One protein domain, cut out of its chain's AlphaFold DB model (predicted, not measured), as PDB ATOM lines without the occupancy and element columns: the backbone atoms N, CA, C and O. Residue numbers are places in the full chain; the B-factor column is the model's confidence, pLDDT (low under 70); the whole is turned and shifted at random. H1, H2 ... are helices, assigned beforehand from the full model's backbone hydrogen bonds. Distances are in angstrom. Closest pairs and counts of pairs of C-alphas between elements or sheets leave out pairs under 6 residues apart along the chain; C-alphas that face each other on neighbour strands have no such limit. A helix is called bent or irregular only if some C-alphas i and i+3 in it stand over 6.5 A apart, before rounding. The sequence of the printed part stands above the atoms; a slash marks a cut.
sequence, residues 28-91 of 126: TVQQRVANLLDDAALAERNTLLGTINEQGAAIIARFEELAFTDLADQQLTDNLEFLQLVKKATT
ATOM      1  N   THR A  28       6.562  31.158  42.600       87.81
ATOM      2  CA  THR A  28       5.603  32.270  42.600       87.81
ATOM      3  C   THR A  28       6.312  33.602  42.362       87.81
ATOM      4  O   THR A  28       5.779  34.470  41.671       87.81
ATOM      5  N   VAL A  29       7.524  33.777  42.900       88.69
ATOM      6  CA  VAL A  29       8.342  34.969  42.632       88.69
ATOM      7  C   VAL A  29       8.775  35.006  41.165       88.69
ATOM      8  O   VAL A  29       8.594  36.034  40.517       88.69
ATOM      9  N   GLN A  30       9.267  33.893  40.614       89.31
ATOM     10  CA  GLN A  30       9.676  33.802  39.207       89.31
ATOM     11  C   GLN A  30       8.521  34.091  38.244       89.31
ATOM     12  O   GLN A  30       8.699  34.862  37.307       89.31
ATOM     13  N   GLN A  31       7.324  33.558  38.509       89.81
ATOM     14  CA  GLN A  31       6.148  33.843  37.687       89.81
ATOM     15  C   GLN A  31       5.763  35.326  37.725       89.81
ATOM     16  O   GLN A  31       5.433  35.906  36.695       89.81
ATOM     17  N   ARG A  32       5.821  35.967  38.901       90.94
ATOM     18  CA  ARG A  32       5.550  37.408  39.014       90.94
ATOM     19  C   ARG A  32       6.567  38.224  38.228       90.94
ATOM     20  O   ARG A  32       6.169  39.158  37.547       90.94
ATOM     21  N   VAL A  33       7.851  37.869  38.311       88.75
ATOM     22  CA  VAL A  33       8.917  38.532  37.546       88.75
ATOM     23  C   VAL A  33       8.698  38.357  36.044       88.75
ATOM     24  O   VAL A  33       8.807  39.341  35.326       88.75
ATOM     25  N   ALA A  34       8.335  37.159  35.579       87.75
ATOM     26  CA  ALA A  34       8.010  36.921  34.173       87.75
ATOM     27  C   ALA A  34       6.854  37.820  33.704       87.75
ATOM     28  O   ALA A  34       7.024  38.580  32.759       87.75
ATOM     29  N   ASN A  35       5.742  37.843  34.445       88.94
ATOM     30  CA  ASN A  35       4.601  38.701  34.116       88.94
ATOM     31  C   ASN A  35       4.981  40.193  34.099       88.94
ATOM     32  O   ASN A  35       4.548  40.932  33.227       88.94
ATOM     33  N   LEU A  36       5.810  40.641  35.048       89.94
ATOM     34  CA  LEU A  36       6.311  42.019  35.101       89.94
ATOM     35  C   LEU A  36       7.166  42.375  33.877       89.94
ATOM     36  O   LEU A  36       7.104  43.508  33.403       89.94
ATOM     37  N   LEU A  37       7.972  41.432  33.383       89.50
ATOM     38  CA  LEU A  37       8.765  41.617  32.168       89.50
ATOM     39  C   LEU A  37       7.871  41.666  30.924       89.50
ATOM     40  O   LEU A  37       8.084  42.532  30.076       89.50
ATOM     41  N   ASP A  38       6.848  40.814  30.854       88.88
ATOM     42  CA  ASP A  38       5.865  40.825  29.765       88.88
ATOM     43  C   ASP A  38       5.074  42.147  29.743       88.88
ATOM     44  O   ASP A  38       4.947  42.783  28.695       88.88
ATOM     45  N   ASP A  39       4.615  42.624  30.903       91.06
ATOM     46  CA  ASP A  39       3.914  43.905  31.039       91.06
ATOM     47  C   ASP A  39       4.807  45.090  30.640       91.06
ATOM     48  O   ASP A  39       4.355  46.025  29.971       91.06
ATOM     49  N   ALA A  40       6.089  45.056  31.022       91.56
ATOM     50  CA  ALA A  40       7.057  46.076  30.634       91.56
ATOM     51  C   ALA A  40       7.288  46.090  29.113       91.56
ATOM     52  O   ALA A  40       7.280  47.163  28.507       91.56
ATOM     53  N   ALA A  41       7.420  44.915  28.489       89.06
ATOM     54  CA  ALA A  41       7.562  44.787  27.041       89.06
ATOM     55  C   ALA A  41       6.313  45.294  26.297       89.06
ATOM     56  O   ALA A  41       6.421  46.046  25.325       89.06
ATOM     57  N   LEU A  42       5.111  44.966  26.788       91.44
ATOM     58  CA  LEU A  42       3.852  45.481  26.242       91.44
ATOM     59  C   LEU A  42       3.745  47.007  26.370       91.44
ATOM     60  O   LEU A  42       3.299  47.679  25.435       91.44
ATOM     61  N   ALA A  43       4.161  47.572  27.506       93.94
ATOM     62  CA  ALA A  43       4.168  49.016  27.722       93.94
ATOM     63  C   ALA A  43       5.132  49.735  26.767       93.94
ATOM     64  O   ALA A  43       4.779  50.777  26.203       93.94
ATOM     65  N   GLU A  44       6.321  49.171  26.535       94.81
ATOM     66  CA  GLU A  44       7.284  49.691  25.562       94.81
ATOM     67  C   GLU A  44       6.717  49.648  24.138       94.81
ATOM     68  O   GLU A  44       6.732  50.664  23.436       94.81
ATOM     69  N   ARG A  45       6.119  48.518  23.739       95.38
ATOM     70  CA  ARG A  45       5.466  48.366  22.430       95.38
ATOM     71  C   ARG A  45       4.383  49.418  22.218       95.38
ATOM     72  O   ARG A  45       4.378  50.109  21.200       95.38
ATOM     73  N   ASN A  46       3.482  49.582  23.185       95.06
ATOM     74  CA  ASN A  46       2.385  50.544  23.088       95.06
ATOM     75  C   ASN A  46       2.893  51.994  23.064       95.06
ATOM     76  O   ASN A  46       2.359  52.822  22.324       95.06
ATOM     77  N   THR A  47       3.953  52.289  23.820       96.50
ATOM     78  CA  THR A  47       4.626  53.594  23.774       96.50
ATOM     79  C   THR A  47       5.181  53.866  22.379       96.50
ATOM     80  O   THR A  47       4.975  54.951  21.839       96.50
ATOM     81  N   LEU A  48       5.839  52.883  21.759       96.19
ATOM     82  CA  LEU A  48       6.370  53.012  20.406       96.19
ATOM     83  C   LEU A  48       5.253  53.209  19.376       96.19
ATOM     84  O   LEU A  48       5.330  54.165  18.602       96.19
ATOM     85  N   LEU A  49       4.209  52.374  19.405       95.94
ATOM     86  CA  LEU A  49       3.045  52.469  18.513       95.94
ATOM     87  C   LEU A  49       2.395  53.857  18.565       95.94
ATOM     88  O   LEU A  49       2.074  54.419  17.522       95.94
ATOM     89  N   GLY A  50       2.297  54.461  19.754       96.12
ATOM     90  CA  GLY A  50       1.776  55.822  19.927       96.12
ATOM     91  C   GLY A  50       2.613  56.928  19.268       96.12
ATOM     92  O   GLY A  50       2.146  58.057  19.151       96.12
ATOM     93  N   THR A  51       3.839  56.629  18.828       95.88
ATOM     94  CA  THR A  51       4.730  57.583  18.141       95.88
ATOM     95  C   THR A  51       4.843  57.355  16.634       95.88
ATOM     96  O   THR A  51       5.551  58.105  15.958       95.88
ATOM     97  N   ILE A  52       4.200  56.311  16.105       95.75
ATOM     98  CA  ILE A  52       4.219  55.992  14.678       95.75
ATOM     99  C   ILE A  52       3.187  56.867  13.963       95.75
ATOM    100  O   ILE A  52       2.074  57.062  14.442       95.75
ATOM    101  N   ASN A  53       3.570  57.430  12.817       94.88
ATOM    102  CA  ASN A  53       2.674  58.268  12.025       94.88
ATOM    103  C   ASN A  53       1.650  57.433  11.229       94.88
ATOM    104  O   ASN A  53       1.703  56.205  11.199       94.88
ATOM    105  N   GLU A  54       0.734  58.104  10.533       96.00
ATOM    106  CA  GLU A  54      -0.329  57.445   9.760       96.00
ATOM    107  C   GLU A  54       0.204  56.478   8.688       96.00
ATOM    108  O   GLU A  54      -0.373  55.412   8.478       96.00
ATOM    109  N   GLN A  55       1.325  56.810   8.034       95.25
ATOM    110  CA  GLN A  55       1.935  55.938   7.023       95.25
ATOM    111  C   GLN A  55       2.497  54.661   7.651       95.25
ATOM    112  O   GLN A  55       2.262  53.569   7.140       95.25
ATOM    113  N   GLY A  56       3.208  54.782   8.774       96.25
ATOM    114  CA  GLY A  56       3.722  53.626   9.501       96.25
ATOM    115  C   GLY A  56       2.601  52.755  10.068       96.25
ATOM    116  O   GLY A  56       2.662  51.534   9.949       96.25
ATOM    117  N   ALA A  57       1.533  53.364  10.590       97.31
ATOM    118  CA  ALA A  57       0.355  52.640  11.061       97.31
ATOM    119  C   ALA A  57      -0.323  51.851   9.927       97.31
ATOM    120  O   ALA A  57      -0.701  50.696  10.118       97.31
ATOM    121  N   ALA A  58      -0.415  52.433   8.726       97.69
ATOM    122  CA  ALA A  58      -0.942  51.738   7.555       97.69
ATOM    123  C   ALA A  58      -0.073  50.534   7.149       97.69
ATOM    124  O   ALA A  58      -0.617  49.495   6.784       97.69
ATOM    125  N   ILE A  59       1.259  50.643   7.236       96.81
ATOM    126  CA  ILE A  59       2.166  49.512   6.981       96.81
ATOM    127  C   ILE A  59       1.931  48.401   8.004       96.81
ATOM    128  O   ILE A  59       1.751  47.254   7.608       96.81
ATOM    129  N   ILE A  60       1.877  48.733   9.297       97.44
ATOM    130  CA  ILE A  60       1.640  47.756  10.372       97.44
ATOM    131  C   ILE A  60       0.325  47.012  10.137       97.44
ATOM    132  O   ILE A  60       0.329  45.786  10.095       97.44
ATOM    133  N   ALA A  61      -0.766  47.732   9.863       97.88
ATOM    134  CA  ALA A  61      -2.065  47.121   9.586       97.88
ATOM    135  C   ALA A  61      -2.022  46.143   8.397       97.88
ATOM    136  O   ALA A  61      -2.652  45.088   8.443       97.88
ATOM    137  N   ARG A  62      -1.252  46.450   7.342       98.00
ATOM    138  CA  ARG A  62      -1.061  45.524   6.209       98.00
ATOM    139  C   ARG A  62      -0.268  44.283   6.590       98.00
ATOM    140  O   ARG A  62      -0.556  43.213   6.065       98.00
ATOM    141  N   PHE A  63       0.717  44.413   7.473       97.62
ATOM    142  CA  PHE A  63       1.472  43.264   7.962       97.62
ATOM    143  C   PHE A  63       0.616  42.343   8.838       97.62
ATOM    144  O   PHE A  63       0.737  41.126   8.704       97.62
ATOM    145  N   GLU A  64      -0.287  42.899   9.653       96.50
ATOM    146  CA  GLU A  64      -1.260  42.113  10.427       96.50
ATOM    147  C   GLU A  64      -2.280  41.412   9.525       96.50
ATOM    148  O   GLU A  64      -2.511  40.214   9.670       96.50
ATOM    149  N   GLU A  65      -2.855  42.124   8.551       97.75
ATOM    150  CA  GLU A  65      -3.838  41.563   7.611       97.75
ATOM    151  C   GLU A  65      -3.267  40.385   6.806       97.75
ATOM    152  O   GLU A  65      -3.978  39.425   6.508       97.75
ATOM    153  N   LEU A  66      -1.977  40.451   6.468       97.81
ATOM    154  CA  LEU A  66      -1.268  39.417   5.715       97.81
ATOM    155  C   LEU A  66      -0.611  38.353   6.606       97.81
ATOM    156  O   LEU A  66      -0.003  37.427   6.071       97.81
ATOM    157  N   ALA A  67      -0.744  38.469   7.933       96.62
ATOM    158  CA  ALA A  67      -0.178  37.555   8.921       96.62
ATOM    159  C   ALA A  67       1.323  37.276   8.703       96.62
ATOM    160  O   ALA A  67       1.772  36.133   8.783       96.62
ATOM    161  N   PHE A  68       2.108  38.316   8.396       96.81
ATOM    162  CA  PHE A  68       3.548  38.149   8.213       96.81
ATOM    163  C   PHE A  68       4.239  37.828   9.540       96.81
ATOM    164  O   PHE A  68       4.187  38.609  10.495       96.81
ATOM    165  N   THR A  69       4.949  36.704   9.553       97.25
ATOM    166  CA  THR A  69       5.731  36.227  10.689       97.25
ATOM    167  C   THR A  69       7.228  36.217  10.389       97.25
ATOM    168  O   THR A  69       7.659  36.288   9.235       97.25
ATOM    169  N   ASP A  70       8.035  36.171  11.445       94.19
ATOM    170  CA  ASP A  70       9.467  35.921  11.351       94.19
ATOM    171  C   ASP A  70       9.791  34.419  11.216       94.19
ATOM    172  O   ASP A  70       8.920  33.564  11.059       94.19
ATOM    173  N   LEU A  71      11.084  34.085  11.274       93.94
ATOM    174  CA  LEU A  71      11.582  32.708  11.177       93.94
ATOM    175  C   LEU A  71      11.183  31.815  12.367       93.94
ATOM    176  O   LEU A  71      11.408  30.608  12.308       93.94
ATOM    177  N   ALA A  72      10.651  32.399  13.442       95.50
ATOM    178  CA  ALA A  72      10.159  31.712  14.629       95.50
ATOM    179  C   ALA A  72       8.619  31.720  14.709       95.50
ATOM    180  O   ALA A  72       8.068  31.448  15.777       95.50
ATOM    181  N   ASP A  73       7.936  32.035  13.602       95.50
ATOM    182  CA  ASP A  73       6.478  32.151  13.511       95.50
ATOM    183  C   ASP A  73       5.870  33.234  14.430       95.50
ATOM    184  O   ASP A  73       4.670  33.224  14.710       95.50
ATOM    185  N   GLN A  74       6.667  34.209  14.880       92.88
ATOM    186  CA  GLN A  74       6.164  35.361  15.631       92.88
ATOM    187  C   GLN A  74       5.698  36.450  14.671       92.88
ATOM    188  O   GLN A  74       6.380  36.749  13.690       92.88
ATOM    189  N   GLN A  75       4.545  37.070  14.941       96.00
ATOM    190  CA  GLN A  75       4.057  38.182  14.123       96.00
ATOM    191  C   GLN A  75       5.082  39.315  14.124       96.00
ATOM    192  O   GLN A  75       5.510  39.776  15.183       96.00
ATOM    193  N   LEU A  76       5.434  39.821  12.941       96.00
ATOM    194  CA  LEU A  76       6.402  40.917  12.844       96.00
ATOM    195  C   LEU A  76       5.928  42.174  13.586       96.00
ATOM    196  O   LEU A  76       6.749  42.932  14.091       96.00
ATOM    197  N   THR A  77       4.617  42.381  13.709       96.31
ATOM    198  CA  THR A  77       4.033  43.536  14.407       96.31
ATOM    199  C   THR A  77       4.170  43.482  15.929       96.31
ATOM    200  O   THR A  77       4.054  44.521  16.580       96.31
ATOM    201  N   ASP A  78       4.503  42.319  16.496       94.00
ATOM    202  CA  ASP A  78       4.853  42.167  17.911       94.00
ATOM    203  C   ASP A  78       6.345  42.440  18.183       94.00
ATOM    204  O   ASP A  78       6.751  42.616  19.332       94.00
ATOM    205  N   ASN A  79       7.173  42.536  17.137       93.69
ATOM    206  CA  ASN A  79       8.609  42.755  17.253       93.69
ATOM    207  C   ASN A  79       8.958  44.258  17.335       93.69
ATOM    208  O   ASN A  79       8.666  45.044  16.430       93.69
ATOM    209  N   LEU A  80       9.648  44.664  18.408       94.75
ATOM    210  CA  LEU A  80      10.048  46.062  18.624       94.75
ATOM    211  C   LEU A  80      10.991  46.605  17.540       94.75
ATOM    212  O   LEU A  80      10.837  47.757  17.134       94.75
ATOM    213  N   GLU A  81      11.943  45.808  17.048       94.31
ATOM    214  CA  GLU A  81      12.867  46.235  15.988       94.31
ATOM    215  C   GLU A  81      12.121  46.499  14.678       94.31
ATOM    216  O   GLU A  81      12.379  47.502  14.008       94.31
ATOM    217  N   PHE A  82      11.144  45.652  14.341       95.88
ATOM    218  CA  PHE A  82      10.279  45.871  13.184       95.88
ATOM    219  C   PHE A  82       9.500  47.186  13.312       95.88
ATOM    220  O   PHE A  82       9.522  48.013  12.396       95.88
ATOM    221  N   LEU A  83       8.867  47.437  14.460       96.31
ATOM    222  CA  LEU A  83       8.127  48.680  14.697       96.31
ATOM    223  C   LEU A  83       9.039  49.920  14.636       96.31
ATOM    224  O   LEU A  83       8.651  50.955  14.084       96.31
ATOM    225  N   GLN A  84      10.273  49.826  15.144       95.75
ATOM    226  CA  GLN A  84      11.274  50.891  15.027       95.75
ATOM    227  C   GLN A  84      11.700  51.122  13.573       95.75
ATOM    228  O   GLN A  84      11.846  52.274  13.155       95.75
ATOM    229  N   LEU A  85      11.863  50.055  12.787       95.06
ATOM    230  CA  LEU A  85      12.180  50.144  11.365       95.06
ATOM    231  C   LEU A  85      11.055  50.836  10.593       95.06
ATOM    232  O   LEU A  85      11.331  51.757   9.824       95.06
ATOM    233  N   VAL A  86       9.798  50.454  10.835       95.56
ATOM    234  CA  VAL A  86       8.626  51.103  10.232       95.56
ATOM    235  C   VAL A  86       8.598  52.584  10.591       95.56
ATOM    236  O   VAL A  86       8.462  53.430   9.703       95.56
ATOM    237  N   LYS A  87       8.792  52.923  11.871       94.88
ATOM    238  CA  LYS A  87       8.879  54.317  12.318       94.88
ATOM    239  C   LYS A  87       9.978  55.069  11.577       94.88
ATOM    240  O   LYS A  87       9.726  56.155  11.066       94.88
ATOM    241  N   LYS A  88      11.182  54.506  11.483       91.81
ATOM    242  CA  LYS A  88      12.315  55.146  10.806       91.81
ATOM    243  C   LYS A  88      12.052  55.340   9.312       91.81
ATOM    244  O   LYS A  88      12.304  56.416   8.793       91.81
ATOM    245  N   ALA A  89      11.509  54.329   8.637       89.00
ATOM    246  CA  ALA A  89      11.237  54.361   7.202       89.00
ATOM    247  C   ALA A  89      10.130  55.353   6.808       89.00
ATOM    248  O   ALA A  89      10.084  55.800   5.664       89.00
ATOM    249  N   THR A  90       9.235  55.686   7.741       91.06
ATOM    250  CA  THR A  90       8.077  56.561   7.498       91.06
ATOM    251  C   THR A  90       8.202  57.935   8.141       91.06
ATOM    252  O   THR A  90       7.438  58.841   7.808       91.06
ATOM    253  N   THR A  91       9.159  58.133   9.047       88.50
ATOM    254  CA  THR A  91       9.479  59.457   9.581       88.50
ATOM    255  C   THR A  91      10.269  60.215   8.524       88.50
ATOM    256  O   THR A  91      11.311  59.749   8.076       88.50
TER     257      THR A  91
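AT A GLANCE: This is residues 28 to 91 of the 126 residues of an uncharacterized protein of Salmonella enterica subsp. enterica serovar Weslaco (UniProt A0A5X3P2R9). One long helix, H1, sticks out as an arm with its residues 28 to 40 from a small body, in which the last residues of H1, the two shorter helices H2 and H3, and a long loop come together. H3 runs nearly parallel to H1 but is shifted along it, beginning beside the last turns of H1, while H2 packs on H3 at a steep angle and the loop of residues 66 to 79 joins these two. The printed part has 64 residues with three named helices, in the order H1, H2, H3, and no named strand; its class is all helix. The whole is loose, with a radius of gyration of the C-alphas of 13.5 A, and elongated, spanning 42 by 25 by 16 A, the arm of H1 making much of the length.

IN THESE COORDINATES: H1, the longest helix, holds residues 28 to 49 and measures 31.5 A from first to last C-alpha. Its C-alpha 28 is at (5.603, 32.270, 42.600) and its C-alpha 49 at (3.045, 52.469, 18.513). H2 holds residues 54 to 65 and measures 16.4 A. H3 holds residues 80 to 90 and measures 15.4 A, ending with C-alpha 90 at (8.077, 56.561, 7.498). No helix is bent.

HOW THE PARTS SIT: H1 touches H3 with residues 45 to 49 alone, and the closest C-alphas are those of Arg 45 and Leu 80, 6.4 A apart. The two run the same way at a shallow tilt of 6 degrees, with their centres 20.5 A apart. H1 and H2 are close but not clearly touching, the closest C-alphas being those of Leu 49 and Ala 57, 7.9 A apart. They run opposite ways at a steep tilt of 52 degrees. H2 touches H3 with residues 55 to 60 alone, and the closest C-alphas are those of Gly 56 and Val 86, 5.6 A apart. These two run opposite ways at a steep tilt of 47 degrees. In H1, H2 and H3 every O i to N i+4 pair of the backbone is within hydrogen-bond range.

THE WHOLE: The C-alphas of Thr 28 and Thr 91, the first and last printed residues, are the two farthest apart, at 42.9 A. Residues 28 to 40, which belong to H1, stand free; without them the body has 51 residues, spans 27 by 22 by 15 A and has a radius of gyration of 10.3 A. The link from H1 to H2 is tight, with 4 residues, and the link from H2 to H3 is long, with 14. The printed part has no cut. The mean pLDDT of the printed part is 94.0, and no printed residue is under 70.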